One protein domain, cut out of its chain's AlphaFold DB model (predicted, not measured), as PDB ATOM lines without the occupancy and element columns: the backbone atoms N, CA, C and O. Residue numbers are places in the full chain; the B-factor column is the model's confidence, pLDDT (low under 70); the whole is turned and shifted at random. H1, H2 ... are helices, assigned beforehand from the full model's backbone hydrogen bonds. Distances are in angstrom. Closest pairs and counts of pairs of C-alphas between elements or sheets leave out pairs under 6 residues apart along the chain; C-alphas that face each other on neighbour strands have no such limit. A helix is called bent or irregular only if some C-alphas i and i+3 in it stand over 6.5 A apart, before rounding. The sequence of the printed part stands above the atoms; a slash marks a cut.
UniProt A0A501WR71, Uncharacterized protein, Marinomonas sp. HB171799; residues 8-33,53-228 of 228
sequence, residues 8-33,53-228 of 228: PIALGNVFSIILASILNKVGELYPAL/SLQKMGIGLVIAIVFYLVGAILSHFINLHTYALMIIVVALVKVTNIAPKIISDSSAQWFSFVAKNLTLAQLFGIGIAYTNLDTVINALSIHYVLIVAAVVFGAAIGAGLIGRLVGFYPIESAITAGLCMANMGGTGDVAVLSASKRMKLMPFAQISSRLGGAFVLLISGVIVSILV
ATOM      1  N   PRO A   8       5.250 -49.138 -43.383       66.38
ATOM      2  CA  PRO A   8       5.937 -50.357 -42.943       66.38
ATOM      3  C   PRO A   8       6.966 -50.067 -41.854       66.38
ATOM      4  O   PRO A   8       7.091 -50.812 -40.887       66.38
ATOM      5  N   ILE A   9       7.657 -48.940 -42.002       72.56
ATOM      6  CA  ILE A   9       8.745 -48.515 -41.130       72.56
ATOM      7  C   ILE A   9       8.190 -48.054 -39.776       72.56
ATOM      8  O   ILE A   9       8.739 -48.409 -38.735       72.56
ATOM      9  N   ALA A  10       7.068 -47.324 -39.766       75.12
ATOM     10  CA  ALA A  10       6.423 -46.879 -38.531       75.12
ATOM     11  C   ALA A  10       5.911 -48.057 -37.683       75.12
ATOM     12  O   ALA A  10       6.190 -48.124 -36.485       75.12
ATOM     13  N   LEU A  11       5.213 -49.020 -38.299       80.50
ATOM     14  CA  LEU A  11       4.742 -50.224 -37.603       80.50
ATOM     15  C   LEU A  11       5.909 -51.115 -37.157       80.50
ATOM     16  O   LEU A  11       5.921 -51.571 -36.013       80.50
ATOM     17  N   GLY A  12       6.922 -51.306 -38.011       86.44
ATOM     18  CA  GLY A  12       8.141 -52.041 -37.662       86.44
ATOM     19  C   GLY A  12       8.860 -51.444 -36.451       86.44
ATOM     20  O   GLY A  12       9.261 -52.174 -35.543       86.44
ATOM     21  N   ASN A  13       8.924 -50.113 -36.365       87.56
ATOM     22  CA  ASN A  13       9.482 -49.402 -35.219       87.56
ATOM     23  C   ASN A  13       8.693 -49.665 -33.923       87.56
ATOM     24  O   ASN A  13       9.298 -49.971 -32.897       87.56
ATOM     25  N   VAL A  14       7.355 -49.618 -33.961       85.88
ATOM     26  CA  VAL A  14       6.510 -49.917 -32.787       85.88
ATOM     27  C   VAL A  14       6.735 -51.348 -32.298       85.88
ATOM     28  O   VAL A  14       7.016 -51.556 -31.116       85.88
ATOM     29  N   PHE A  15       6.683 -52.332 -33.201       90.19
ATOM     30  CA  PHE A  15       6.957 -53.728 -32.848       90.19
ATOM     31  C   PHE A  15       8.366 -53.912 -32.292       90.19
ATOM     32  O   PHE A  15       8.540 -54.617 -31.299       90.19
ATOM     33  N   SER A  16       9.358 -53.235 -32.870       93.38
ATOM     34  CA  SER A  16      10.742 -53.301 -32.402       93.38
ATOM     35  C   SER A  16      10.897 -52.763 -30.980       93.38
ATOM     36  O   SER A  16      11.564 -53.390 -30.163       93.38
ATOM     37  N   ILE A  17      10.237 -51.654 -30.634       91.00
ATOM     38  CA  ILE A  17      10.259 -51.084 -29.275       91.00
ATOM     39  C   ILE A  17       9.598 -52.033 -28.263       91.00
ATOM     40  O   ILE A  17      10.135 -52.272 -27.173       91.00
ATOM     41  N   ILE A  18       8.447 -52.610 -28.624       92.31
ATOM     42  CA  ILE A  18       7.732 -53.572 -27.774       92.31
ATOM     43  C   ILE A  18       8.598 -54.815 -27.550       92.31
ATOM     44  O   ILE A  18       8.814 -55.226 -26.408       92.31
ATOM     45  N   LEU A  19       9.159 -55.380 -28.621       95.00
ATOM     46  CA  LEU A  19      10.012 -56.563 -28.543       95.00
ATOM     47  C   LEU A  19      11.295 -56.307 -27.767       95.00
ATOM     48  O   LEU A  19      11.695 -57.159 -26.984       95.00
ATOM     49  N   ALA A  20      11.901 -55.129 -27.893       94.88
ATOM     50  CA  ALA A  20      13.073 -54.753 -27.110       94.88
ATOM     51  C   ALA A  20      12.783 -54.759 -25.598       94.88
ATOM     52  O   ALA A  20      13.593 -55.247 -24.808       94.88
ATOM     53  N   SER A  21      11.598 -54.283 -25.201       93.19
ATOM     54  CA  SER A  21      11.140 -54.318 -23.804       93.19
ATOM     55  C   SER A  21      10.922 -55.752 -23.309       93.19
ATOM     56  O   SER A  21      11.286 -56.089 -22.179       93.19
ATOM     57  N   ILE A  22      10.345 -56.613 -24.156       95.50
ATOM     58  CA  ILE A  22      10.132 -58.036 -23.853       95.50
ATOM     59  C   ILE A  22      11.478 -58.755 -23.723       95.50
ATOM     60  O   ILE A  22      11.712 -59.427 -22.722       95.50
ATOM     61  N   LEU A  23      12.389 -58.569 -24.681       94.69
ATOM     62  CA  LEU A  23      13.727 -59.160 -24.663       94.69
ATOM     63  C   LEU A  23      14.545 -58.708 -23.451       94.69
ATOM     64  O   LEU A  23      15.324 -59.501 -22.928       94.69
ATOM     65  N   ASN A  24      14.337 -57.486 -22.944       94.88
ATOM     66  CA  ASN A  24      14.938 -57.076 -21.676       94.88
ATOM     67  C   ASN A  24      14.473 -57.961 -20.513       94.88
ATOM     68  O   ASN A  24      15.311 -58.508 -19.801       94.88
ATOM     69  N   LYS A  25      13.157 -58.154 -20.355       93.44
ATOM     70  CA  LYS A  25      12.609 -59.042 -19.315       93.44
ATOM     71  C   LYS A  25      13.083 -60.486 -19.492       93.44
ATOM     72  O   LYS A  25      13.449 -61.133 -18.519       93.44
ATOM     73  N   VAL A  26      13.123 -60.986 -20.727       93.44
ATOM     74  CA  VAL A  26      13.640 -62.331 -21.029       93.44
ATOM     75  C   VAL A  26      15.115 -62.446 -20.640       93.44
ATOM     76  O   VAL A  26      15.499 -63.439 -20.038       93.44
ATOM     77  N   GLY A  27      15.935 -61.435 -20.924       90.56
ATOM     78  CA  GLY A  27      17.348 -61.420 -20.541       90.56
ATOM     79  C   GLY A  27      17.589 -61.294 -19.032       90.56
ATOM     80  O   GLY A  27      18.613 -61.767 -18.545       90.56
ATOM     81  N   GLU A  28      16.667 -60.676 -18.289       91.38
ATOM     82  CA  GLU A  28      16.670 -60.663 -16.817       91.38
ATOM     83  C   GLU A  28      16.297 -62.042 -16.241       91.38
ATOM     84  O   GLU A  28      16.932 -62.496 -15.292       91.38
ATOM     85  N   LEU A  29      15.323 -62.735 -16.844       91.88
ATOM     86  CA  LEU A  29      14.893 -64.081 -16.435       91.88
ATOM     87  C   LEU A  29      15.892 -65.181 -16.828       91.88
ATOM     88  O   LEU A  29      16.063 -66.150 -16.092       91.88
ATOM     89  N   TYR A  30      16.563 -65.027 -17.972       92.06
ATOM     90  CA  TYR A  30      17.535 -65.980 -18.507       92.06
ATOM     91  C   TYR A  30      18.904 -65.311 -18.713       92.06
ATOM     92  O   TYR A  30      19.281 -65.005 -19.851       92.06
ATOM     93  N   PRO A  31      19.703 -65.135 -17.641       86.25
ATOM     94  CA  PRO A  31      21.006 -64.471 -17.715       86.25
ATOM     95  C   PRO A  31      21.992 -65.133 -18.684       86.25
ATOM     96  O   PRO A  31      22.841 -64.460 -19.251       86.25
ATOM     97  N   ALA A  32      21.861 -66.439 -18.936       86.81
ATOM     98  CA  ALA A  32      22.712 -67.154 -19.889       86.81
ATOM     99  C   ALA A  32      22.586 -66.634 -21.337       86.81
ATOM    100  O   ALA A  32      23.496 -66.824 -22.141       86.81
ATOM    101  N   LEU A  33      21.468 -65.987 -21.680       87.19
ATOM    102  CA  LEU A  33      21.202 -65.450 -23.017       87.19
ATOM    103  C   LEU A  33      21.548 -63.956 -23.143       87.19
ATOM    104  O   LEU A  33      21.473 -63.414 -24.246       87.19
ATOM    105  N   SER A  53      31.694 -32.821 -14.768       80.81
ATOM    106  CA  SER A  53      32.176 -31.452 -14.967       80.81
ATOM    107  C   SER A  53      31.505 -30.813 -16.186       80.81
ATOM    108  O   SER A  53      31.443 -31.422 -17.262       80.81
ATOM    109  N   LEU A  54      31.040 -29.570 -16.041       84.31
ATOM    110  CA  LEU A  54      30.454 -28.795 -17.140       84.31
ATOM    111  C   LEU A  54      31.465 -28.575 -18.282       84.31
ATOM    112  O   LEU A  54      31.112 -28.632 -19.457       84.31
ATOM    113  N   GLN A  55      32.744 -28.402 -17.936       86.69
ATOM    114  CA  GLN A  55      33.838 -28.208 -18.890       86.69
ATOM    115  C   GLN A  55      34.028 -29.425 -19.807       86.69
ATOM    116  O   GLN A  55      34.030 -29.274 -21.028       86.69
ATOM    117  N   LYS A  56      34.105 -30.644 -19.252       86.06
ATOM    118  CA  LYS A  56      34.192 -31.876 -20.058       86.06
ATOM    119  C   LYS A  56      32.962 -32.091 -20.937       86.06
ATOM    120  O   LYS A  56      33.106 -32.565 -22.058       86.06
ATOM    121  N   MET A  57      31.764 -31.709 -20.487       87.62
ATOM    122  CA  MET A  57      30.570 -31.778 -21.342       87.62
ATOM    123  C   MET A  57      30.679 -30.853 -22.555       87.62
ATOM    124  O   MET A  57      30.376 -31.282 -23.666       87.62
ATOM    125  N   GLY A  58      31.144 -29.615 -22.359       90.25
ATOM    126  CA  GLY A  58      31.381 -28.674 -23.455       90.25
ATOM    127  C   GLY A  58      32.427 -29.192 -24.445       90.25
ATOM    128  O   GLY A  58      32.203 -29.163 -25.653       90.25
ATOM    129  N   ILE A  59      33.530 -29.752 -23.939       91.19
ATOM    130  CA  ILE A  59      34.562 -30.388 -24.770       91.19
ATOM    131  C   ILE A  59      33.969 -31.562 -25.565       91.19
ATOM    132  O   ILE A  59      34.181 -31.654 -26.772       91.19
ATOM    133  N   GLY A  60      33.180 -32.426 -24.919       91.56
ATOM    134  CA  GLY A  60      32.511 -33.555 -25.567       91.56
ATOM    135  C   GLY A  60      31.544 -33.135 -26.677       91.56
ATOM    136  O   GLY A  60      31.537 -33.753 -27.740       91.56
ATOM    137  N   LEU A  61      30.785 -32.054 -26.473       93.56
ATOM    138  CA  LEU A  61      29.925 -31.465 -27.503       93.56
ATOM    139  C   LEU A  61      30.741 -30.999 -28.716       93.56
ATOM    140  O   LEU A  61      30.409 -31.346 -29.849       93.56
ATOM    141  N   VAL A  62      31.820 -30.242 -28.491       94.81
ATOM    142  CA  VAL A  62      32.684 -29.752 -29.577       94.81
ATOM    143  C   VAL A  62      33.297 -30.921 -30.346       94.81
ATOM    144  O   VAL A  62      33.251 -30.932 -31.572       94.81
ATOM    145  N   ILE A  63      33.799 -31.940 -29.645       93.38
ATOM    146  CA  ILE A  63      34.342 -33.155 -30.267       93.38
ATOM    147  C   ILE A  63      33.290 -33.841 -31.147       93.38
ATOM    148  O   ILE A  63      33.590 -34.207 -32.284       93.38
ATOM    149  N   ALA A  64      32.055 -33.994 -30.655       91.44
ATOM    150  CA  ALA A  64      30.970 -34.605 -31.420       91.44
ATOM    151  C   ALA A  64      30.662 -33.821 -32.709       91.44
ATOM    152  O   ALA A  64      30.520 -34.424 -33.774       91.44
ATOM    153  N   ILE A  65      30.622 -32.486 -32.632       94.69
ATOM    154  CA  ILE A  65      30.417 -31.612 -33.797       94.69
ATOM    155  C   ILE A  65      31.573 -31.752 -34.793       94.69
ATOM    156  O   ILE A  65      31.329 -31.883 -35.991       94.69
ATOM    157  N   VAL A  66      32.822 -31.766 -34.318       95.19
ATOM    158  CA  VAL A  66      34.011 -31.888 -35.176       95.19
ATOM    159  C   VAL A  66      34.014 -33.218 -35.925       95.19
ATOM    160  O   VAL A  66      34.167 -33.223 -37.145       95.19
ATOM    161  N   PHE A  67      33.796 -34.345 -35.243       92.44
ATOM    162  CA  PHE A  67      33.749 -35.646 -35.915       92.44
ATOM    163  C   PHE A  67      32.591 -35.750 -36.908       92.44
ATOM    164  O   PHE A  67      32.765 -36.314 -37.990       92.44
ATOM    165  N   TYR A  68      31.430 -35.177 -36.579       92.19
ATOM    166  CA  TYR A  68      30.319 -35.092 -37.520       92.19
ATOM    167  C   TYR A  68      30.685 -34.265 -38.758       92.19
ATOM    168  O   TYR A  68      30.440 -34.712 -39.875       92.19
ATOM    169  N   LEU A  69      31.314 -33.098 -38.573       95.12
ATOM    170  CA  LEU A  69      31.757 -32.232 -39.667       95.12
ATOM    171  C   LEU A  69      32.760 -32.955 -40.573       95.12
ATOM    172  O   LEU A  69      32.605 -32.935 -41.789       95.12
ATOM    173  N   VAL A  70      33.745 -33.644 -39.993       94.19
ATOM    174  CA  VAL A  70      34.709 -34.455 -40.752       94.19
ATOM    175  C   VAL A  70      33.987 -35.535 -41.558       94.19
ATOM    176  O   VAL A  70      34.242 -35.676 -42.751       94.19
ATOM    177  N   GLY A  71      33.039 -36.254 -40.947       89.00
ATOM    178  CA  GLY A  71      32.214 -37.235 -41.656       89.00
ATOM    179  C   GLY A  71      31.376 -36.620 -42.782       89.00
ATOM    180  O   GLY A  71      31.196 -37.253 -43.818       89.00
ATOM    181  N   ALA A  72      30.889 -35.388 -42.602       90.31
ATOM    182  CA  ALA A  72      30.075 -34.671 -43.585       90.31
ATOM    183  C   ALA A  72      30.906 -34.141 -44.758       90.31
ATOM    184  O   ALA A  72      30.458 -34.160 -45.898       90.31
ATOM    185  N   ILE A  73      32.133 -33.695 -44.494       94.06
ATOM    186  CA  ILE A  73      33.085 -33.323 -45.543       94.06
ATOM    187  C   ILE A  73      33.453 -34.572 -46.343       94.06
ATOM    188  O   ILE A  73      33.437 -34.557 -47.571       94.06
ATOM    189  N   LEU A  74      33.735 -35.679 -45.654       90.00
ATOM    190  CA  LEU A  74      34.149 -36.919 -46.299       90.00
ATOM    191  C   LEU A  74      33.026 -37.547 -47.139       90.00
ATOM    192  O   LEU A  74      33.323 -38.154 -48.167       90.00
ATOM    193  N   SER A  75      31.753 -37.360 -46.766       86.38
ATOM    194  CA  SER A  75      30.610 -37.849 -47.554       86.38
ATOM    195  C   SER A  75      30.412 -37.112 -48.877       86.38
ATOM    196  O   SER A  75      29.707 -37.607 -49.750       86.38
ATOM    197  N   HIS A  76      31.065 -35.962 -49.069       88.62
ATOM    198  CA  HIS A  76      31.102 -35.302 -50.371       88.62
ATOM    199  C   HIS A  76      32.070 -35.985 -51.350       88.62
ATOM    200  O   HIS A  76      31.860 -35.941 -52.557       88.62
ATOM    201  N   PHE A  77      33.117 -36.637 -50.834       89.44
ATOM    202  CA  PHE A  77      34.118 -37.341 -51.642       89.44
ATOM    203  C   PHE A  77      33.818 -38.836 -51.781       89.44
ATOM    204  O   PHE A  77      34.119 -39.445 -52.806       89.44
ATOM    205  N   ILE A  78      33.241 -39.438 -50.742       82.88
ATOM    206  CA  ILE A  78      32.898 -40.855 -50.677       82.88
ATOM    207  C   ILE A  78      31.374 -40.951 -50.637       82.88
ATOM    208  O   ILE A  78      30.769 -40.406 -49.721       82.88
ATOM    209  N   ASN A  79      30.754 -41.681 -51.576       79.88
ATOM    210  CA  ASN A  79      29.295 -41.893 -51.655       79.88
ATOM    211  C   ASN A  79      28.750 -42.799 -50.525       79.88
ATOM    212  O   ASN A  79      28.048 -43.780 -50.763       79.88
ATOM    213  N   LEU A  80      29.099 -42.494 -49.276       76.38
ATOM    214  CA  LEU A  80      28.610 -43.130 -48.064       76.38
ATOM    215  C   LEU A  80      27.941 -42.087 -47.172       76.38
ATOM    216  O   LEU A  80      28.281 -40.906 -47.168       76.38
ATOM    217  N   HIS A  81      26.985 -42.543 -46.370       79.06
ATOM    218  CA  HIS A  81      26.249 -41.677 -45.460       79.06
ATOM    219  C   HIS A  81      27.186 -41.010 -44.432       79.06
ATOM    220  O   HIS A  81      28.006 -41.686 -43.812       79.06
ATOM    221  N   THR A  82      26.980 -39.717 -44.147       83.94
ATOM    222  CA  THR A  82      27.754 -38.911 -43.177       83.94
ATOM    223  C   THR A  82      28.023 -39.632 -41.848       83.94
ATOM    224  O   THR A  82      29.171 -39.779 -41.442       83.94
ATOM    225  N   TYR A  83      26.983 -40.153 -41.181       80.12
ATOM    226  CA  TYR A  83      27.144 -40.931 -39.944       80.12
ATOM    227  C   TYR A  83      27.992 -42.206 -40.088       80.12
ATOM    228  O   TYR A  83      28.701 -42.547 -39.147       80.12
ATOM    229  N   ALA A  84      27.946 -42.912 -41.224       79.31
ATOM    230  CA  ALA A  84      28.773 -44.104 -41.427       79.31
ATOM    231  C   ALA A  84      30.260 -43.728 -41.483       79.31
ATOM    232  O   ALA A  84      31.083 -44.327 -40.792       79.31
ATOM    233  N   LEU A  85      30.590 -42.681 -42.244       83.44
ATOM    234  CA  LEU A  85      31.954 -42.160 -42.340       83.44
ATOM    235  C   LEU A  85      32.445 -41.599 -41.005       83.44
ATOM    236  O   LEU A  85      33.572 -41.878 -40.610       83.44
ATOM    237  N   MET A  86      31.587 -40.890 -40.268       87.75
ATOM    238  CA  MET A  86      31.887 -40.441 -38.905       87.75
ATOM    239  C   MET A  86      32.291 -41.619 -38.003       87.75
ATOM    240  O   MET A  86      33.309 -41.535 -37.322       87.75
ATOM    241  N   ILE A  87      31.534 -42.725 -38.016       85.00
ATOM    242  CA  ILE A  87      31.844 -43.921 -37.213       85.00
ATOM    243  C   ILE A  87      33.196 -44.517 -37.613       85.00
ATOM    244  O   ILE A  87      34.000 -44.828 -36.737       85.00
ATOM    245  N   ILE A  88      33.470 -44.640 -38.916       85.69
ATOM    246  CA  ILE A  88      34.746 -45.168 -39.424       85.69
ATOM    247  C   ILE A  88      35.917 -44.292 -38.961       85.69
ATOM    248  O   ILE A  88      36.913 -44.815 -38.466       85.69
ATOM    249  N   VAL A  89      35.792 -42.967 -39.062       89.69
ATOM    250  CA  VAL A  89      36.827 -42.021 -38.619       89.69
ATOM    251  C   VAL A  89      37.059 -42.123 -37.111       89.69
ATOM    252  O   VAL A  89      38.203 -42.229 -36.674       89.69
ATOM    253  N   VAL A  90      35.995 -42.143 -36.303       88.19
ATOM    254  CA  VAL A  90      36.109 -42.297 -34.843       88.19
ATOM    255  C   VAL A  90      36.766 -43.633 -34.484       88.19
ATOM    256  O   VAL A  90      37.642 -43.669 -33.619       88.19
ATOM    257  N   ALA A  91      36.397 -44.720 -35.166       85.12
ATOM    258  CA  ALA A  91      37.006 -46.032 -34.974       85.12
ATOM    259  C   ALA A  91      38.500 -46.021 -35.329       85.12
ATOM    260  O   ALA A  91      39.310 -46.505 -34.542       85.12
ATOM    261  N   LEU A  92      38.883 -45.406 -36.453       88.94
ATOM    262  CA  LEU A  92      40.281 -45.256 -36.861       88.94
ATOM    263  C   LEU A  92      41.088 -44.483 -35.811       88.94
ATOM    264  O   LEU A  92      42.150 -44.932 -35.382       88.94
ATOM    265  N   VAL A  93      40.568 -43.345 -35.346       89.62
ATOM    266  CA  VAL A  93      41.213 -42.524 -34.310       89.62
ATOM    267  C   VAL A  93      41.356 -43.294 -32.996       89.62
ATOM    268  O   VAL A  93      42.371 -43.170 -32.309       89.62
ATOM    269  N   LYS A  94      40.366 -44.123 -32.648       83.88
ATOM    270  CA  LYS A  94      40.410 -44.949 -31.439       83.88
ATOM    271  C   LYS A  94      41.424 -46.092 -31.550       83.88
ATOM    272  O   LYS A  94      42.161 -46.314 -30.596       83.88
ATOM    273  N   VAL A  95      41.482 -46.787 -32.688       85.44
ATOM    274  CA  VAL A  95      42.394 -47.926 -32.925       85.44
ATOM    275  C   VAL A  95      43.849 -47.473 -33.032       85.44
ATOM    276  O   VAL A  95      44.737 -48.128 -32.496       85.44
ATOM    277  N   THR A  96      44.098 -46.331 -33.672       88.38
ATOM    278  CA  THR A  96      45.447 -45.748 -33.787       88.38
ATOM    279  C   THR A  96      45.962 -45.155 -32.471       88.38
ATOM    280  O   THR A  96      47.132 -44.799 -32.381       88.38
ATOM    281  N   ASN A  97      45.105 -45.056 -31.446       82.19
ATOM    282  CA  ASN A  97      45.408 -44.491 -30.128       82.19
ATOM    283  C   ASN A  97      46.015 -43.071 -30.183       82.19
ATOM    284  O   ASN A  97      46.740 -42.658 -29.281       82.19
ATOM    285  N   ILE A  98      45.708 -42.320 -31.248       85.25
ATOM    286  CA  ILE A  98      46.197 -40.949 -31.468       85.25
ATOM    287  C   ILE A  98      45.468 -39.959 -30.546       85.25
ATOM    288  O   ILE A  98      46.023 -38.934 -30.154       85.25
ATOM    289  N   ALA A  99      44.214 -40.251 -30.187       83.06
ATOM    290  CA  ALA A  99      43.407 -39.369 -29.354       83.06
ATOM    291  C   ALA A  99      43.710 -39.544 -27.853       83.06
ATOM    292  O   ALA A  99      43.542 -40.646 -27.323       83.06
ATOM    293  N   PRO A 100      44.056 -38.464 -27.124       85.25
ATOM    294  CA  PRO A 100      44.243 -38.532 -25.682       85.25
ATOM    295  C   PRO A 100      42.945 -38.899 -24.954       85.25
ATOM    296  O   PRO A 100      41.836 -38.593 -25.402       85.25
ATOM    297  N   LYS A 101      43.090 -39.518 -23.775       83.88
ATOM    298  CA  LYS A 101      41.975 -40.071 -22.984       83.88
ATOM    299  C   LYS A 101      40.864 -39.047 -22.704       83.88
ATOM    300  O   LYS A 101      39.689 -39.395 -22.751       83.88
ATOM    301  N   ILE A 102      41.229 -37.770 -22.554       85.31
ATOM    302  CA  ILE A 102      40.294 -36.651 -22.365       85.31
ATOM    303  C   ILE A 102      39.218 -36.556 -23.457       85.31
ATOM    304  O   ILE A 102      38.083 -36.206 -23.145       85.31
ATOM    305  N   ILE A 103      39.535 -36.900 -24.712       86.94
ATOM    306  CA  ILE A 103      38.583 -36.855 -25.833       86.94
ATOM    307  C   ILE A 103      37.519 -37.937 -25.650       86.94
ATOM    308  O   ILE A 103      36.322 -37.663 -25.747       86.94
ATOM    309  N   SER A 104      37.957 -39.160 -25.345       83.56
ATOM    310  CA  SER A 104      37.076 -40.308 -25.111       83.56
ATOM    311  C   SER A 104      36.176 -40.074 -23.898       83.56
ATOM    312  O   SER A 104      34.971 -40.294 -23.972       83.56
ATOM    313  N   ASP A 105      36.759 -39.586 -22.806       85.12
ATOM    314  CA  ASP A 105      36.074 -39.377 -21.533       85.12
ATOM    315  C   ASP A 105      35.032 -38.254 -21.634       85.12
ATOM    316  O   ASP A 105      33.876 -38.423 -21.244       85.12
ATOM    317  N   SER A 106      35.410 -37.124 -22.243       88.12
ATOM    318  CA  SER A 106      34.513 -35.984 -22.470       88.12
ATOM    319  C   SER A 106      33.360 -36.349 -23.407       88.12
ATOM    320  O   SER A 106      32.212 -35.982 -23.153       88.12
ATOM    321  N   SER A 107      33.635 -37.126 -24.462       88.44
ATOM    322  CA  SER A 107      32.608 -37.602 -25.399       88.44
ATOM    323  C   SER A 107      31.631 -38.572 -24.732       88.44
ATOM    324  O   SER A 107      30.423 -38.459 -24.930       88.44
ATOM    325  N   ALA A 108      32.127 -39.493 -23.897       83.81
ATOM    326  CA  ALA A 108      31.285 -40.412 -23.131       83.81
ATOM    327  C   ALA A 108      30.399 -39.667 -22.121       83.81
ATOM    328  O   ALA A 108      29.220 -39.995 -21.959       83.81
ATOM    329  N   GLN A 109      30.936 -38.629 -21.476       86.81
ATOM    330  CA  GLN A 109      30.173 -37.792 -20.558       86.81
ATOM    331  C   GLN A 109      29.081 -36.990 -21.286       86.81
ATOM    332  O   GLN A 109      27.937 -36.961 -20.829       86.81
ATOM    333  N   TRP A 110      29.404 -36.389 -22.437       89.94
ATOM    334  CA  TRP A 110      28.424 -35.713 -23.292       89.94
ATOM    335  C   TRP A 110      27.312 -36.671 -23.743       89.94
ATOM    336  O   TRP A 110      26.130 -36.372 -23.570       89.94
ATOM    337  N   PHE A 111      27.678 -37.860 -24.230       85.00
ATOM    338  CA  PHE A 111      26.716 -38.893 -24.608       85.00
ATOM    339  C   PHE A 111      25.803 -39.282 -23.441       85.00
ATOM    340  O   PHE A 111      24.589 -39.336 -23.607       85.00
ATOM    341  N   SER A 112      26.367 -39.494 -22.248       81.31
ATOM    342  CA  SER A 112      25.597 -39.862 -21.054       81.31
ATOM    343  C   SER A 112      24.594 -38.777 -20.662       81.31
ATOM    344  O   SER A 112      23.462 -39.086 -20.292       81.31
ATOM    345  N   PHE A 113      24.977 -37.502 -20.780       86.00
ATOM    346  CA  PHE A 113      24.070 -36.382 -20.552       86.00
ATOM    347  C   PHE A 113      22.902 -36.381 -21.546       86.00
ATOM    348  O   PHE A 113      21.747 -36.290 -21.123       86.00
ATOM    349  N   VAL A 114      23.186 -36.524 -22.846       86.25
ATOM    350  CA  VAL A 114      22.161 -36.569 -23.902       86.25
ATOM    351  C   VAL A 114      21.242 -37.778 -23.707       86.25
ATOM    352  O   VAL A 114      20.025 -37.622 -23.636       86.25
ATOM    353  N   ALA A 115      21.815 -38.969 -23.525       78.50
ATOM    354  CA  ALA A 115      21.079 -40.216 -23.339       78.50
ATOM    355  C   ALA A 115      20.193 -40.202 -22.083       78.50
ATOM    356  O   ALA A 115      19.124 -40.811 -22.075       78.50
ATOM    357  N   LYS A 116      20.601 -39.510 -21.015       78.81
ATOM    358  CA  LYS A 116      19.818 -39.449 -19.776       78.81
ATOM    359  C   LYS A 116      18.718 -38.388 -19.814       78.81
ATOM    360  O   LYS A 116      17.618 -38.652 -19.344       78.81
ATOM    361  N   ASN A 117      19.010 -37.200 -20.342       85.12
ATOM    362  CA  ASN A 117      18.115 -36.044 -20.217       85.12
ATOM    363  C   ASN A 117      17.284 -35.785 -21.476       85.12
ATOM    364  O   ASN A 117      16.145 -35.339 -21.377       85.12
ATOM    365  N   LEU A 118      17.835 -36.055 -22.661       86.25
ATOM    366  CA  LEU A 118      17.209 -35.674 -23.928       86.25
ATOM    367  C   LEU A 118      16.476 -36.825 -24.610       86.25
ATOM    368  O   LEU A 118      15.678 -36.570 -25.503       86.25
ATOM    369  N   THR A 119      16.667 -38.073 -24.177       79.44
ATOM    370  CA  THR A 119      16.008 -39.228 -24.802       79.44
ATOM    371  C   THR A 119      14.485 -39.124 -24.772       79.44
ATOM    372  O   THR A 119      13.849 -39.345 -25.796       79.44
ATOM    373  N   LEU A 120      13.876 -38.720 -23.651       80.25
ATOM    374  CA  LEU A 120      12.416 -38.550 -23.586       80.25
ATOM    375  C   LEU A 120      11.924 -37.431 -24.513       80.25
ATOM    376  O   LEU A 120      10.949 -37.620 -25.238       80.25
ATOM    377  N   ALA A 121      12.630 -36.297 -24.540       86.00
ATOM    378  CA  ALA A 121      12.319 -35.192 -25.445       86.00
ATOM    379  C   ALA A 121      12.458 -35.615 -26.916       86.00
ATOM    380  O   ALA A 121      11.612 -35.287 -27.745       86.00
ATOM    381  N   GLN A 122      13.486 -36.406 -27.229       76.12
ATOM    382  CA  GLN A 122      13.711 -36.961 -28.555       76.12
ATOM    383  C   GLN A 122      12.581 -37.919 -28.957       76.12
ATOM    384  O   GLN A 122      12.051 -37.785 -30.056       76.12
ATOM    385  N   LEU A 123      12.175 -38.848 -28.083       75.19
ATOM    386  CA  LEU A 123      11.068 -39.775 -28.350       75.19
ATOM    387  C   LEU A 123       9.758 -39.036 -28.626       75.19
ATOM    388  O   LEU A 123       9.051 -39.376 -29.573       75.19
ATOM    389  N   PHE A 124       9.470 -37.993 -27.848       81.25
ATOM    390  CA  PHE A 124       8.306 -37.141 -28.069       81.25
ATOM    391  C   PHE A 124       8.374 -36.411 -29.418       81.25
ATOM    392  O   PHE A 124       7.426 -36.462 -30.201       81.25
ATOM    393  N   GLY A 125       9.520 -35.798 -29.731       79.38
ATOM    394  CA  GLY A 125       9.740 -35.118 -31.007       79.38
ATOM    395  C   GLY A 125       9.586 -36.048 -32.212       79.38
ATOM    396  O   GLY A 125       8.962 -35.669 -33.200       79.38
ATOM    397  N   ILE A 126      10.087 -37.286 -32.122       70.69
ATOM    398  CA  ILE A 126       9.924 -38.299 -33.177       70.69
ATOM    399  C   ILE A 126       8.452 -38.681 -33.347       70.69
ATOM    400  O   ILE A 126       7.975 -38.781 -34.479       70.69
ATOM    401  N   GLY A 127       7.737 -38.867 -32.234       70.31
ATOM    402  CA  GLY A 127       6.306 -39.159 -32.234       70.31
ATOM    403  C   GLY A 127       5.523 -38.140 -33.060       70.31
ATOM    404  O   GLY A 127       4.790 -38.526 -33.961       70.31
ATOM    405  N   ILE A 128       5.753 -36.849 -32.825       77.50
ATOM    406  CA  ILE A 128       5.050 -35.772 -33.538       77.50
ATOM    407  C   ILE A 128       5.531 -35.620 -34.987       77.50
ATOM    408  O   ILE A 128       4.715 -35.508 -35.895       77.50
ATOM    409  N   ALA A 129       6.845 -35.580 -35.214       74.00
ATOM    410  CA  ALA A 129       7.394 -35.189 -36.513       74.00
ATOM    411  C   ALA A 129       7.340 -36.305 -37.567       74.00
ATOM    412  O   ALA A 129       7.242 -36.018 -38.758       74.00
ATOM    413  N   TYR A 130       7.432 -37.570 -37.145       62.94
ATOM    414  CA  TYR A 130       7.612 -38.699 -38.062       62.94
ATOM    415  C   TYR A 130       6.501 -39.750 -38.000       62.94
ATOM    416  O   TYR A 130       6.472 -40.640 -38.851       62.94
ATOM    417  N   THR A 131       5.568 -39.661 -37.046       65.81
ATOM    418  CA  THR A 131       4.456 -40.617 -36.950       65.81
ATOM    419  C   THR A 131       3.185 -39.991 -37.509       65.81
ATOM    420  O   THR A 131       2.507 -39.217 -36.842       65.81
ATOM    421  N   ASN A 132       2.838 -40.338 -38.749       68.81
ATOM    422  CA  ASN A 132       1.564 -39.939 -39.341       68.81
ATOM    423  C   ASN A 132       0.477 -40.952 -38.946       68.81
ATOM    424  O   ASN A 132       0.386 -42.033 -39.535       68.81
ATOM    425  N   LEU A 133      -0.321 -40.610 -37.931       67.00
ATOM    426  CA  LEU A 133      -1.362 -41.495 -37.401       67.00
ATOM    427  C   LEU A 133      -2.433 -41.819 -38.448       67.00
ATOM    428  O   LEU A 133      -2.855 -42.968 -38.522       67.00
ATOM    429  N   ASP A 134      -2.811 -40.866 -39.301       66.94
ATOM    430  CA  ASP A 134      -3.815 -41.091 -40.351       66.94
ATOM    431  C   ASP A 134      -3.360 -42.160 -41.345       66.94
ATOM    432  O   ASP A 134      -4.112 -43.045 -41.746       66.94
ATOM    433  N   THR A 135      -2.084 -42.121 -41.716       62.09
ATOM    434  CA  THR A 135      -1.466 -43.111 -42.596       62.09
ATOM    435  C   THR A 135      -1.416 -44.483 -41.933       62.09
ATOM    436  O   THR A 135      -1.706 -45.483 -42.588       62.09
ATOM    437  N   VAL A 136      -1.083 -44.529 -40.636       64.44
ATOM    438  CA  VAL A 136      -1.068 -45.761 -39.836       64.44
ATOM    439  C   VAL A 136      -2.456 -46.389 -39.774       64.44
ATOM    440  O   VAL A 136      -2.598 -47.570 -40.078       64.44
ATOM    441  N   ILE A 137      -3.480 -45.598 -39.463       67.00
ATOM    442  CA  ILE A 137      -4.874 -46.044 -39.350       67.00
ATOM    443  C   ILE A 137      -5.413 -46.537 -40.696       67.00
ATOM    444  O   ILE A 137      -6.006 -47.611 -40.759       67.00
ATOM    445  N   ASN A 138      -5.149 -45.817 -41.785       66.06
ATOM    446  CA  ASN A 138      -5.694 -46.158 -43.105       66.06
ATOM    447  C   ASN A 138      -5.096 -47.421 -43.729       66.06
ATOM    448  O   ASN A 138      -5.658 -47.969 -44.674       66.06
ATOM    449  N   ALA A 139      -3.958 -47.887 -43.228       63.69
ATOM    450  CA  ALA A 139      -3.297 -49.070 -43.755       63.69
ATOM    451  C   ALA A 139      -3.100 -50.176 -42.705       63.69
ATOM    452  O   ALA A 139      -2.458 -51.198 -42.967       63.69
ATOM    453  N   LEU A 140      -3.734 -50.006 -41.541       68.50
ATOM    454  CA  LEU A 140      -3.929 -51.022 -40.513       68.50
ATOM    455  C   LEU A 140      -4.924 -52.087 -41.006       68.50
ATOM    456  O   LEU A 140      -6.085 -52.145 -40.618       68.50
ATOM    457  N   SER A 141      -4.439 -52.966 -41.879       80.31
ATOM    458  CA  SER A 141      -5.057 -54.262 -42.160       80.31
ATOM    459  C   SER A 141      -4.470 -55.304 -41.212       80.31
ATOM    460  O   SER A 141      -3.254 -55.347 -41.014       80.31
ATOM    461  N   ILE A 142      -5.308 -56.187 -40.661       80.81
ATOM    462  CA  ILE A 142      -4.847 -57.262 -39.770       80.81
ATOM    463  C   ILE A 142      -3.764 -58.130 -40.431       80.81
ATOM    464  O   ILE A 142      -2.770 -58.474 -39.797       80.81
ATOM    465  N   HIS A 143      -3.900 -58.398 -41.732       83.88
ATOM    466  CA  HIS A 143      -2.926 -59.166 -42.507       83.88
ATOM    467  C   HIS A 143      -1.582 -58.440 -42.581       83.88
ATOM    468  O   HIS A 143      -0.531 -59.046 -42.397       83.88
ATOM    469  N   TYR A 144      -1.616 -57.128 -42.804       80.81
ATOM    470  CA  TYR A 144      -0.410 -56.318 -42.909       80.81
ATOM    471  C   TYR A 144       0.343 -56.240 -41.575       80.81
ATOM    472  O   TYR A 144       1.560 -56.412 -41.534       80.81
ATOM    473  N   VAL A 145      -0.388 -56.064 -40.471       84.19
ATOM    474  CA  VAL A 145       0.179 -56.064 -39.114       84.19
ATOM    475  C   VAL A 145       0.877 -57.385 -38.808       84.19
ATOM    476  O   VAL A 145       1.998 -57.375 -38.302       84.19
ATOM    477  N   LEU A 146       0.245 -58.512 -39.143       87.94
ATOM    478  CA  LEU A 146       0.817 -59.839 -38.916       87.94
ATOM    479  C   LEU A 146       2.093 -60.067 -39.733       87.94
ATOM    480  O   LEU A 146       3.057 -60.608 -39.197       87.94
ATOM    481  N   ILE A 147       2.131 -59.619 -40.993       89.00
ATOM    482  CA  ILE A 147       3.330 -59.721 -41.838       89.00
ATOM    483  C   ILE A 147       4.473 -58.892 -41.248       89.00
ATOM    484  O   ILE A 147       5.575 -59.411 -41.073       89.00
ATOM    485  N   VAL A 148       4.223 -57.624 -40.901       88.38
ATOM    486  CA  VAL A 148       5.253 -56.754 -40.311       88.38
ATOM    487  C   VAL A 148       5.762 -57.346 -38.999       88.38
ATOM    488  O   VAL A 148       6.974 -57.430 -38.801       88.38
ATOM    489  N   ALA A 149       4.864 -57.819 -38.133       89.56
ATOM    490  CA  ALA A 149       5.251 -58.494 -36.903       89.56
ATOM    491  C   ALA A 149       6.141 -59.710 -37.204       89.56
ATOM    492  O   ALA A 149       7.245 -59.794 -36.673       89.56
ATOM    493  N   ALA A 150       5.722 -60.606 -38.102       93.50
ATOM    494  CA  ALA A 150       6.493 -61.793 -38.465       93.50
ATOM    495  C   ALA A 150       7.903 -61.451 -38.977       93.50
ATOM    496  O   ALA A 150       8.865 -62.106 -38.580       93.50
ATOM    497  N   VAL A 151       8.048 -60.399 -39.790       93.25
ATOM    498  CA  VAL A 151       9.355 -59.929 -40.277       93.25
ATOM    499  C   VAL A 151      10.230 -59.414 -39.131       93.25
ATOM    500  O   VAL A 151      11.388 -59.812 -39.035       93.25
ATOM    501  N   VAL A 152       9.695 -58.578 -38.233       94.62
ATOM    502  CA  VAL A 152      10.460 -58.042 -37.088       94.62
ATOM    503  C   VAL A 152      10.872 -59.166 -36.128       94.62
ATOM    504  O   VAL A 152      12.020 -59.220 -35.686       94.62
ATOM    505  N   PHE A 153       9.964 -60.101 -35.840       95.00
ATOM    506  CA  PHE A 153      10.264 -61.290 -35.040       95.00
ATOM    507  C   PHE A 153      11.328 -62.165 -35.710       95.00
ATOM    508  O   PHE A 153      12.280 -62.584 -35.051       95.00
ATOM    509  N   GLY A 154      11.205 -62.403 -37.017       95.88
ATOM    510  CA  GLY A 154      12.183 -63.148 -37.805       95.88
ATOM    511  C   GLY A 154      13.564 -62.493 -37.781       95.88
ATOM    512  O   GLY A 154      14.557 -63.181 -37.563       95.88
ATOM    513  N   ALA A 155      13.631 -61.166 -37.908       94.62
ATOM    514  CA  ALA A 155      14.874 -60.407 -37.802       94.62
ATOM    515  C   ALA A 155      15.512 -60.543 -36.411       94.62
ATOM    516  O   ALA A 155      16.712 -60.793 -36.306       94.62
ATOM    517  N   ALA A 156      14.720 -60.439 -35.338       95.81
ATOM    518  CA  ALA A 156      15.209 -60.600 -33.969       95.81
ATOM    519  C   ALA A 156      15.747 -62.016 -33.707       95.81
ATOM    520  O   ALA A 156      16.846 -62.174 -33.174       95.81
ATOM    521  N   ILE A 157      14.998 -63.047 -34.107       95.94
ATOM    522  CA  ILE A 157      15.392 -64.451 -33.933       95.94
ATOM    523  C   ILE A 157      16.621 -64.767 -34.788       95.94
ATOM    524  O   ILE A 157      17.587 -65.325 -34.273       95.94
ATOM    525  N   GLY A 158      16.622 -64.376 -36.063       95.56
ATOM    526  CA  GLY A 158      17.745 -64.590 -36.974       95.56
ATOM    527  C   GLY A 158      19.024 -63.934 -36.462       95.56
ATOM    528  O   GLY A 158      20.049 -64.603 -36.332       95.56
ATOM    529  N   ALA A 159      18.954 -62.660 -36.070       94.88
ATOM    530  CA  ALA A 159      20.090 -61.948 -35.492       94.88
ATOM    531  C   ALA A 159      20.551 -62.557 -34.157       94.88
ATOM    532  O   ALA A 159      21.750 -62.656 -33.915       94.88
ATOM    533  N   GLY A 160      19.627 -63.007 -33.303       93.81
ATOM    534  CA  GLY A 160      19.963 -63.673 -32.043       93.81
ATOM    535  C   GLY A 160      20.648 -65.029 -32.236       93.81
ATOM    536  O   GLY A 160      21.623 -65.331 -31.549       93.81
ATOM    537  N   LEU A 161      20.174 -65.836 -33.191       94.56
ATOM    538  CA  LEU A 161      20.745 -67.146 -33.514       94.56
ATOM    539  C   LEU A 161      22.123 -67.014 -34.161       94.56
ATOM    540  O   LEU A 161      23.080 -67.615 -33.678       94.56
ATOM    541  N   ILE A 162      22.243 -66.199 -35.213       94.19
ATOM    542  CA  ILE A 162      23.525 -65.961 -35.887       94.19
ATOM    543  C   ILE A 162      24.508 -65.276 -34.935       94.19
ATOM    544  O   ILE A 162      25.667 -65.677 -34.865       94.19
ATOM    545  N   GLY A 163      24.035 -64.317 -34.133       91.38
ATOM    546  CA  GLY A 163      24.813 -63.670 -33.076       91.38
ATOM    547  C   GLY A 163      25.432 -64.676 -32.107       91.38
ATOM    548  O   GLY A 163      26.622 -64.604 -31.809       91.38
ATOM    549  N   ARG A 164      24.659 -65.685 -31.688       90.81
ATOM    550  CA  ARG A 164      25.165 -66.770 -30.841       90.81
ATOM    551  C   ARG A 164      26.260 -67.588 -31.523       90.81
ATOM    552  O   ARG A 164      27.227 -67.956 -30.862       90.81
ATOM    553  N   LEU A 165      26.113 -67.876 -32.818       90.94
ATOM    554  CA  LEU A 165      27.099 -68.651 -33.582       90.94
ATOM    555  C   LEU A 165      28.433 -67.911 -33.732       90.94
ATOM    556  O   LEU A 165      29.478 -68.552 -33.730       90.94
ATOM    557  N   VAL A 166      28.408 -66.578 -33.810       90.25
ATOM    558  CA  VAL A 166      29.625 -65.749 -33.878       90.25
ATOM    559  C   VAL A 166      30.194 -65.378 -32.499       90.25
ATOM    560  O   VAL A 166      31.190 -64.665 -32.421       90.25
ATOM    561  N   GLY A 167      29.592 -65.866 -31.408       87.56
ATOM    562  CA  GLY A 167      30.087 -65.679 -30.039       87.56
ATOM    563  C   GLY A 167      29.534 -64.460 -29.289       87.56
ATOM    564  O   GLY A 167      30.031 -64.133 -28.212       87.56
ATOM    565  N   PHE A 168      28.505 -63.788 -29.810       92.56
ATOM    566  CA  PHE A 168      27.803 -62.707 -29.114       92.56
ATOM    567  C   PHE A 168      26.658 -63.226 -28.242       92.56
ATOM    568  O   PHE A 168      26.132 -64.324 -28.436       92.56
ATOM    569  N   TYR A 169      26.229 -62.407 -27.278       93.88
ATOM    570  CA  TYR A 169      25.035 -62.719 -26.500       93.88
ATOM    571  C   TYR A 169      23.783 -62.651 -27.395       93.88
ATOM    572  O   TYR A 169      23.589 -61.649 -28.100       93.88
ATOM    573  N   PRO A 170      22.922 -63.690 -27.389       94.12
ATOM    574  CA  PRO A 170      21.751 -63.757 -28.263       94.12
ATOM    575  C   PRO A 170      20.807 -62.559 -28.120       94.12
ATOM    576  O   PRO A 170      20.334 -62.035 -29.125       94.12
ATOM    577  N   ILE A 171      20.547 -62.101 -26.891       94.62
ATOM    578  CA  ILE A 171      19.629 -60.982 -26.629       94.62
ATOM    579  C   ILE A 171      20.201 -59.668 -27.168       94.62
ATOM    580  O   ILE A 171      19.514 -58.934 -27.876       94.62
ATOM    581  N   GLU A 172      21.467 -59.369 -26.882       94.38
ATOM    582  CA  GLU A 172      22.128 -58.160 -27.375       94.38
ATOM    583  C   GLU A 172      22.251 -58.154 -28.901       94.38
ATOM    584  O   GLU A 172      22.064 -57.106 -29.519       94.38
ATOM    585  N   SER A 173      22.481 -59.315 -29.516       94.69
ATOM    586  CA  SER A 173      22.515 -59.465 -30.977       94.69
ATOM    587  C   SER A 173      21.137 -59.255 -31.600       94.69
ATOM    588  O   SER A 173      21.000 -58.496 -32.559       94.69
ATOM    589  N   ALA A 174      20.094 -59.851 -31.013       96.06
ATOM    590  CA  ALA A 174      18.714 -59.662 -31.446       96.06
ATOM    591  C   ALA A 174      18.300 -58.184 -31.391       96.06
ATOM    592  O   ALA A 174      17.654 -57.691 -32.313       96.06
ATOM    593  N   ILE A 175      18.712 -57.457 -30.350       95.75
ATOM    594  CA  ILE A 175      18.410 -56.029 -30.198       95.75
ATOM    595  C   ILE A 175      19.212 -55.182 -31.197       95.75
ATOM    596  O   ILE A 175      18.626 -54.365 -31.901       95.75
ATOM    597  N   THR A 176      20.534 -55.357 -31.272       93.88
ATOM    598  CA  THR A 176      21.427 -54.459 -32.035       93.88
ATOM    599  C   THR A 176      21.471 -54.739 -33.535       93.88
ATOM    600  O   THR A 176      21.496 -53.800 -34.323       93.88
ATOM    601  N   ALA A 177      21.466 -56.002 -33.952       92.75
ATOM    602  CA  ALA A 177      21.527 -56.378 -35.366       92.75
ATOM    603  C   ALA A 177      20.144 -56.716 -35.950       92.75
ATOM    604  O   ALA A 177      19.948 -56.594 -37.153       92.75
ATOM    605  N   GLY A 178      19.180 -57.109 -35.110       94.38
ATOM    606  CA  GLY A 178      17.807 -57.408 -35.526       94.38
ATOM    607  C   GLY A 178      16.881 -56.199 -35.395       94.38
ATOM    608  O   GLY A 178      16.544 -55.545 -36.377       94.38
ATOM    609  N   LEU A 179      16.474 -55.881 -34.163       95.06
ATOM    610  CA  LEU A 179      15.474 -54.843 -33.886       95.06
ATOM    611  C   LEU A 179      15.935 -53.443 -34.300       95.06
ATOM    612  O   LEU A 179      15.127 -52.670 -34.802       95.06
ATOM    613  N   CYS A 180      17.221 -53.121 -34.135       93.31
ATOM    614  CA  CYS A 180      17.753 -51.838 -34.598       93.31
ATOM    615  C   CYS A 180      17.834 -51.730 -36.130       93.31
ATOM    616  O   CYS A 180      17.849 -50.638 -36.669       93.31
ATOM    617  N   MET A 181      17.812 -52.852 -36.851       91.25
ATOM    618  CA  MET A 181      17.748 -52.845 -38.315       91.25
ATOM    619  C   MET A 181      16.302 -52.783 -38.837       91.25
ATOM    620  O   MET A 181      16.047 -52.304 -39.939       91.25
ATOM    621  N   ALA A 182      15.342 -53.251 -38.034       90.94
ATOM    622  CA  ALA A 182      13.916 -53.274 -38.359       90.94
ATOM    623  C   ALA A 182      13.144 -52.021 -37.887       90.94
ATOM    624  O   ALA A 182      11.914 -51.968 -37.990       90.94
ATOM    625  N   ASN A 183      13.845 -51.024 -37.343       89.88
ATOM    626  CA  ASN A 183      13.261 -49.800 -36.803       89.88
ATOM    627  C   ASN A 183      13.417 -48.606 -37.772       89.88
ATOM    628  O   ASN A 183      13.803 -48.745 -38.931       89.88
ATOM    629  N   MET A 184      13.129 -47.398 -37.280       84.88
ATOM    630  CA  MET A 184      13.246 -46.154 -38.048       84.88
ATOM    631  C   MET A 184      14.677 -45.552 -38.056       84.88
ATOM    632  O   MET A 184      14.857 -44.337 -37.963       84.88
ATOM    633  N   GLY A 185      15.718 -46.380 -38.143       83.56
ATOM    634  CA  GLY A 185      17.122 -45.960 -38.117       83.56
ATOM    635  C   GLY A 185      17.513 -45.264 -36.810       83.56
ATOM    636  O   GLY A 185      16.991 -45.572 -35.747       83.56
ATOM    637  N   GLY A 186      18.406 -44.268 -36.870       80.06
ATOM    638  CA  GLY A 186      19.014 -43.668 -35.669       80.06
ATOM    639  C   GLY A 186      18.039 -43.157 -34.595       80.06
ATOM    640  O   GLY A 186      18.360 -43.195 -33.411       80.06
ATOM    641  N   THR A 187      16.842 -42.701 -34.971       81.31
ATOM    642  CA  THR A 187      15.787 -42.296 -34.026       81.31
ATOM    643  C   THR A 187      15.100 -43.501 -33.380       81.31
ATOM    644  O   THR A 187      14.860 -43.494 -32.170       81.31
ATOM    645  N   GLY A 188      14.841 -44.547 -34.165       85.94
ATOM    646  CA  GLY A 188      14.377 -45.845 -33.683       85.94
ATOM    647  C   GLY A 188      15.402 -46.534 -32.783       85.94
ATOM    648  O   GLY A 188      15.016 -47.137 -31.785       85.94
ATOM    649  N   ASP A 189      16.700 -46.390 -33.067       90.44
ATOM    650  CA  ASP A 189      17.784 -46.998 -32.281       90.44
ATOM    651  C   ASP A 189      17.756 -46.497 -30.845       90.44
ATOM    652  O   ASP A 189      17.813 -47.280 -29.898       90.44
ATOM    653  N   VAL A 190      17.584 -45.185 -30.671       87.25
ATOM    654  CA  VAL A 190      17.437 -44.585 -29.343       87.25
ATOM    655  C   VAL A 190      16.216 -45.159 -28.628       87.25
ATOM    656  O   VAL A 190      16.314 -45.503 -27.451       87.25
ATOM    657  N   ALA A 191      15.086 -45.323 -29.321       87.88
ATOM    658  CA  ALA A 191      13.859 -45.862 -28.737       87.88
ATOM    659  C   ALA A 191      13.999 -47.328 -28.310       87.88
ATOM    660  O   ALA A 191      13.705 -47.672 -27.166       87.88
ATOM    661  N   VAL A 192      14.503 -48.178 -29.203       93.19
ATOM    662  CA  VAL A 192      14.732 -49.612 -28.981       93.19
ATOM    663  C   VAL A 192      15.737 -49.839 -27.849       93.19
ATOM    664  O   VAL A 192      15.502 -50.650 -26.946       93.19
ATOM    665  N   LEU A 193      16.847 -49.098 -27.837       91.75
ATOM    666  CA  LEU A 193      17.871 -49.231 -26.800       91.75
ATOM    667  C   LEU A 193      17.427 -48.662 -25.452       91.75
ATOM    668  O   LEU A 193      17.800 -49.205 -24.412       91.75
ATOM    669  N   SER A 194      16.601 -47.618 -25.452       88.19
ATOM    670  CA  SER A 194      16.005 -47.082 -24.222       88.19
ATOM    671  C   SER A 194      15.000 -48.058 -23.626       88.19
ATOM    672  O   SER A 194      15.066 -48.362 -22.437       88.19
ATOM    673  N   ALA A 195      14.124 -48.615 -24.465       89.50
ATOM    674  CA  ALA A 195      13.131 -49.611 -24.075       89.50
ATOM    675  C   ALA A 195      13.776 -50.888 -23.507       89.50
ATOM    676  O   ALA A 195      13.276 -51.479 -22.551       89.50
ATOM    677  N   SER A 196      14.936 -51.270 -24.044       93.00
ATOM    678  CA  SER A 196      15.720 -52.406 -23.556       93.00
ATOM    679  C   SER A 196      16.774 -52.058 -22.499       93.00
ATOM    680  O   SER A 196      17.536 -52.941 -22.118       93.00
ATOM    681  N   LYS A 197      16.856 -50.806 -22.021       90.56
ATOM    682  CA  LYS A 197      17.857 -50.337 -21.038       90.56
ATOM    683  C   LYS A 197      19.317 -50.641 -21.430       90.56
ATOM    684  O   LYS A 197      20.157 -50.926 -20.580       90.56
ATOM    685  N   ARG A 198      19.644 -50.575 -22.724       90.38
ATOM    686  CA  ARG A 198      20.954 -50.945 -23.299       90.38
ATOM    687  C   ARG A 198      21.595 -49.813 -24.108       90.38
ATOM    688  O   ARG A 198      22.258 -50.060 -25.108       90.38
ATOM    689  N   MET A 199      21.458 -48.563 -23.662       87.69
ATOM    690  CA  MET A 199      21.981 -47.377 -24.374       87.69
ATOM    691  C   MET A 199      23.484 -47.426 -24.685       87.69
ATOM    692  O   MET A 199      23.921 -46.864 -25.687       87.69
ATOM    693  N   LYS A 200      24.275 -48.163 -23.898       85.12
ATOM    694  CA  LYS A 200      25.696 -48.425 -24.182       85.12
ATOM    695  C   LYS A 200      25.959 -49.174 -25.497       85.12
ATOM    696  O   LYS A 200      27.071 -49.122 -26.010       85.12
ATOM    697  N   LEU A 201      24.948 -49.830 -26.069       88.75
ATOM    698  CA  LEU A 201      25.033 -50.503 -27.365       88.75
ATOM    699  C   LEU A 201      24.732 -49.580 -28.556       88.75
ATOM    700  O   LEU A 201      24.723 -50.049 -29.693       88.75
ATOM    701  N   MET A 202      24.516 -48.278 -28.332       88.06
ATOM    702  CA  MET A 202      24.234 -47.325 -29.410       88.06
ATOM    703  C   MET A 202      25.261 -47.342 -30.552       88.06
ATOM    704  O   MET A 202      24.825 -47.315 -31.701       88.06
ATOM    705  N   PRO A 203      26.580 -47.464 -30.309       83.75
ATOM    706  CA  PRO A 203      27.542 -47.578 -31.404       83.75
ATOM    707  C   PRO A 203      27.271 -48.783 -32.320       83.75
ATOM    708  O   PRO A 203      27.334 -48.651 -33.539       83.75
ATOM    709  N   PHE A 204      26.896 -49.936 -31.755       88.06
ATOM    710  CA  PHE A 204      26.565 -51.139 -32.530       88.06
ATOM    711  C   PHE A 204      25.262 -50.972 -33.316       88.06
ATOM    712  O   PHE A 204      25.202 -51.344 -34.485       88.06
ATOM    713  N   ALA A 205      24.244 -50.363 -32.702       90.06
ATOM    714  CA  ALA A 205      22.993 -50.053 -33.388       90.06
ATOM    715  C   ALA A 205      23.214 -49.085 -34.563       90.06
ATOM    716  O   ALA A 205      22.733 -49.332 -35.661       90.06
ATOM    717  N   GLN A 206      24.031 -48.043 -34.386       85.06
ATOM    718  CA  GLN A 206      24.336 -47.099 -35.463       85.06
ATOM    719  C   GLN A 206      25.136 -47.737 -36.604       85.06
ATOM    720  O   GLN A 206      24.899 -47.411 -37.768       85.06
ATOM    721  N   ILE A 207      26.057 -48.652 -36.291       86.00
ATOM    722  CA  ILE A 207      26.743 -49.470 -37.300       86.00
ATOM    723  C   ILE A 207      25.711 -50.265 -38.105       86.00
ATOM    724  O   ILE A 207      25.707 -50.180 -39.334       86.00
ATOM    725  N   SER A 208      24.804 -50.965 -37.421       87.25
ATOM    726  CA  SER A 208      23.725 -51.745 -38.037       87.25
ATOM    727  C   SER A 208      22.844 -50.877 -38.948       87.25
ATOM    728  O   SER A 208      22.775 -51.103 -40.153       87.25
ATOM    729  N   SER A 209      22.284 -49.788 -38.421       85.69
ATOM    730  CA  SER A 209      21.366 -48.900 -39.142       85.69
ATOM    731  C   SER A 209      21.989 -48.199 -40.351       85.69
ATOM    732  O   SER A 209      21.290 -47.877 -41.313       85.69
ATOM    733  N   ARG A 210      23.296 -47.907 -40.328       83.81
ATOM    734  CA  ARG A 210      23.961 -47.166 -41.413       83.81
ATOM    735  C   ARG A 210      24.629 -48.084 -42.428       83.81
ATOM    736  O   ARG A 210      24.369 -47.938 -43.620       83.81
ATOM    737  N   LEU A 211      25.463 -49.019 -41.979       81.56
ATOM    738  CA  LEU A 211      26.146 -49.952 -42.878       81.56
ATOM    739  C   LEU A 211      25.209 -51.073 -43.331       81.56
ATOM    740  O   LEU A 211      25.149 -51.362 -44.524       81.56
ATOM    741  N   GLY A 212      24.415 -51.637 -42.419       83.56
ATOM    742  CA  GLY A 212      23.365 -52.596 -42.770       83.56
ATOM    743  C   GLY A 212      22.317 -51.972 -43.691       83.56
ATOM    744  O   GLY A 212      21.922 -52.595 -44.674       83.56
ATOM    745  N   GLY A 213      21.937 -50.711 -43.454       80.50
ATOM    746  CA  GLY A 213      21.058 -49.941 -44.346       80.50
ATOM    747  C   GLY A 213      21.584 -49.860 -45.781       80.50
ATOM    748  O   GLY A 213      20.874 -50.209 -46.723       80.50
ATOM    749  N   ALA A 214      22.848 -49.460 -45.951       76.88
ATOM    750  CA  ALA A 214      23.493 -49.416 -47.263       76.88
ATOM    751  C   ALA A 214      23.545 -50.804 -47.928       76.88
ATOM    752  O   ALA A 214      23.283 -50.933 -49.123       76.88
ATOM    753  N   PHE A 215      23.818 -51.850 -47.148       83.00
ATOM    754  CA  PHE A 215      23.857 -53.225 -47.635       83.00
ATOM    755  C   PHE A 215      22.485 -53.729 -48.113       83.00
ATOM    756  O   PHE A 215      22.387 -54.318 -49.187       83.00
ATOM    757  N   VAL A 216      21.410 -53.438 -47.372       85.94
ATOM    758  CA  VAL A 216      20.038 -53.786 -47.780       85.94
ATOM    759  C   VAL A 216      19.636 -53.072 -49.067       85.94
ATOM    760  O   VAL A 216      18.988 -53.682 -49.911       85.94
ATOM    761  N   LEU A 217      20.044 -51.814 -49.264       80.56
ATOM    762  CA  LEU A 217      19.783 -51.096 -50.516       80.56
ATOM    763  C   LEU A 217      20.490 -51.744 -51.711       80.56
ATOM    764  O   LEU A 217      19.876 -51.891 -52.766       80.56
ATOM    765  N   LEU A 218      21.744 -52.174 -51.538       79.12
ATOM    766  CA  LEU A 218      22.480 -52.902 -52.575       79.12
ATOM    767  C   LEU A 218      21.786 -54.221 -52.929       79.12
ATOM    768  O   LEU A 218      21.520 -54.474 -54.101       79.12
ATOM    769  N   ILE A 219      21.438 -55.030 -51.922       83.62
ATOM    770  CA  ILE A 219      20.722 -56.297 -52.131       83.62
ATOM    771  C   ILE A 219      19.376 -56.055 -52.811       83.62
ATOM    772  O   ILE A 219      19.046 -56.744 -53.770       83.62
ATOM    773  N   SER A 220      18.608 -55.075 -52.336       79.81
ATOM    774  CA  SER A 220      17.307 -54.728 -52.906       79.81
ATOM    775  C   SER A 220      17.429 -54.346 -54.382       79.81
ATOM    776  O   SER A 220      16.665 -54.844 -55.202       79.81
ATOM    777  N   GLY A 221      18.439 -53.546 -54.744       73.44
ATOM    778  CA  GLY A 221      18.711 -53.197 -56.139       73.44
ATOM    779  C   GLY A 221      18.976 -54.423 -57.017       73.44
ATOM    780  O   GLY A 221      18.384 -54.547 -58.086       73.44
ATOM    781  N   VAL A 222      19.796 -55.361 -56.535       82.19
ATOM    782  CA  VAL A 222      20.083 -56.618 -57.247       82.19
ATOM    783  C   VAL A 222      18.827 -57.484 -57.369       82.19
ATOM    784  O   VAL A 222      18.505 -57.947 -58.459       82.19
ATOM    785  N   ILE A 223      18.082 -57.671 -56.281       84.12
ATOM    786  CA  ILE A 223      16.856 -58.479 -56.265       84.12
ATOM    787  C   ILE A 223      15.817 -57.915 -57.239       84.12
ATOM    788  O   ILE A 223      15.256 -58.669 -58.031       84.12
ATOM    789  N   VAL A 224      15.587 -56.599 -57.225       82.50
ATOM    790  CA  VAL A 224      14.651 -55.942 -58.150       82.50
ATOM    791  C   VAL A 224      15.098 -56.124 -59.598       82.50
ATOM    792  O   VAL A 224      14.261 -56.450 -60.426       82.50
ATOM    793  N   SER A 225      16.395 -55.997 -59.897       76.25
ATOM    794  CA  SER A 225      16.922 -56.194 -61.259       76.25
ATOM    795  C   SER A 225      16.827 -57.629 -61.790       76.25
ATOM    796  O   SER A 225      16.980 -57.845 -62.983       76.25
ATOM    797  N   ILE A 226      16.631 -58.614 -60.908       85.62
ATOM    798  CA  ILE A 226      16.431 -60.021 -61.284       85.62
ATOM    799  C   ILE A 226      14.936 -60.333 -61.448       85.62
ATOM    800  O   ILE A 226      14.565 -61.193 -62.243       85.62
ATOM    801  N   LEU A 227      14.081 -59.676 -60.660       82.56
ATOM    802  CA  LEU A 227      12.629 -59.874 -60.665       82.56
ATOM    803  C   LEU A 227      11.899 -59.082 -61.758       82.56
ATOM    804  O   LEU A 227      10.773 -59.446 -62.096       82.56
ATOM    805  N   VAL A 228      12.507 -58.000 -62.250       66.94
ATOM    806  CA  VAL A 228      11.992 -57.110 -63.303       66.94
ATOM    807  C   VAL A 228      12.877 -57.229 -64.531       66.94
ATOM    808  O   VAL A 228      12.309 -57.427 -65.625       66.94
TER     809      VAL A 228
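What this domain is: This is residues 8 to 33 and 53 to 228 of the 228 residues of an uncharacterized protein of Marinomonas sp. HB171799 (UniProt A0A501WR71). Two unequal lobes of helices stand side by side: in the larger, H1, H7, H8 and H9 pack together with residues 199 to 209 of H10, and in the smaller, H2 is crossed by H3 near one end and by H4 near the other. H3 packs on H10 where the lobes meet, while H5 and H6 run from H4 round the larger lobe, past H9, towards the beginning of H7. Residues 217 to 228, of which 217 to 227 belong to H10, stick out. The printed part has 202 residues with ten named helices, H1 to H10 in order along the chain, and no named strand; its class is all helix. It is compact, with a radius of gyration of the C-alphas of 18.3 A and spans of 53 by 45 by 40 A.

How they stand to each other: H1, residues 8 to 29, H8, residues 170 to 179, and H9, residues 186 to 195, form an up-and-down bundle, each helix running against the one before it. H1 and H8 touch at a shallow tilt of 10 degrees, opposite ways, closest at the C-alphas of Ser 16 and Leu 179, 5.2 A apart. With residues 13 to 21 alone H1 touches H9, closest at the C-alphas of Ile 17 and Val 192, 4.7 A. H8 and H9, a helical hairpin, only just touch, with 3 pairs of C-alphas within 8 A; the closest, those of Leu 179 and Val 192, are 7.2 A apart. H2, residues 54 to 77, is apart from H1 and touches H3, residues 82 to 95, at a steep tilt of 64 degrees, closest at the C-alphas of Gly 71 and Met 86, 4.2 A. H2 is about perpendicular, at 83 degrees, to H4, residues 101 to 117, and touches it; the C-alphas of Gly 60 and Ser 107, the closest, are 4.1 A apart. H5, residues 119 to 130, touches H9, closest at the C-alphas of Leu 123 and Ala 191, 6.7 A. H6, residues 133 to 139, is close to H1 but not clearly touching, the C-alphas of Leu 11 and Val 136 being the closest at 7.7 A. H7, residues 142 to 165, touches H8 at a steep tilt of 47 degrees, closest at the C-alphas of Gly 160 and Pro 170, 4.2 A. H10, residues 199 to 227, touches H8, H9 and H3; the closest C-alphas of H3 and H10, those of Ala 84 and Arg 210, are 5.7 A apart. In H1 and H3 to H9 every O i to N i+4 pair is within hydrogen-bond range; in H2 18 of 20 are, in H10 22 of 25.

Where its parts are: H1 begins at C-alpha 8, (5.937, -50.357, -42.943), and measures 31.2 A from first to last C-alpha. H2 measures 35.7 A, H4 24.4 A and H7 34.5 A. H8 is neither bent nor irregular, but only just: C-alphas 176 and 179 are 6.2 A apart. H10, 39.5 A long, is irregular, with C-alphas 200 and 203 7.5 A apart, and has a kink of 25 degrees near residue 215; it ends at C-alpha 227, (12.629, -59.874, -60.665).

The domain as a whole: The two C-alphas farthest apart, those of Ser 53 and Val 228, are 58.3 A apart. Residues 34 to 52 are not printed, and C-alphas 33 and 53 are 36.6 A apart across this cut. Of the links that are printed whole, H8 to H9 is short, the others are tight. The mean pLDDT of the printed part is 85.9; residue 8, residues 130 to 140 and residue 228 are under 70.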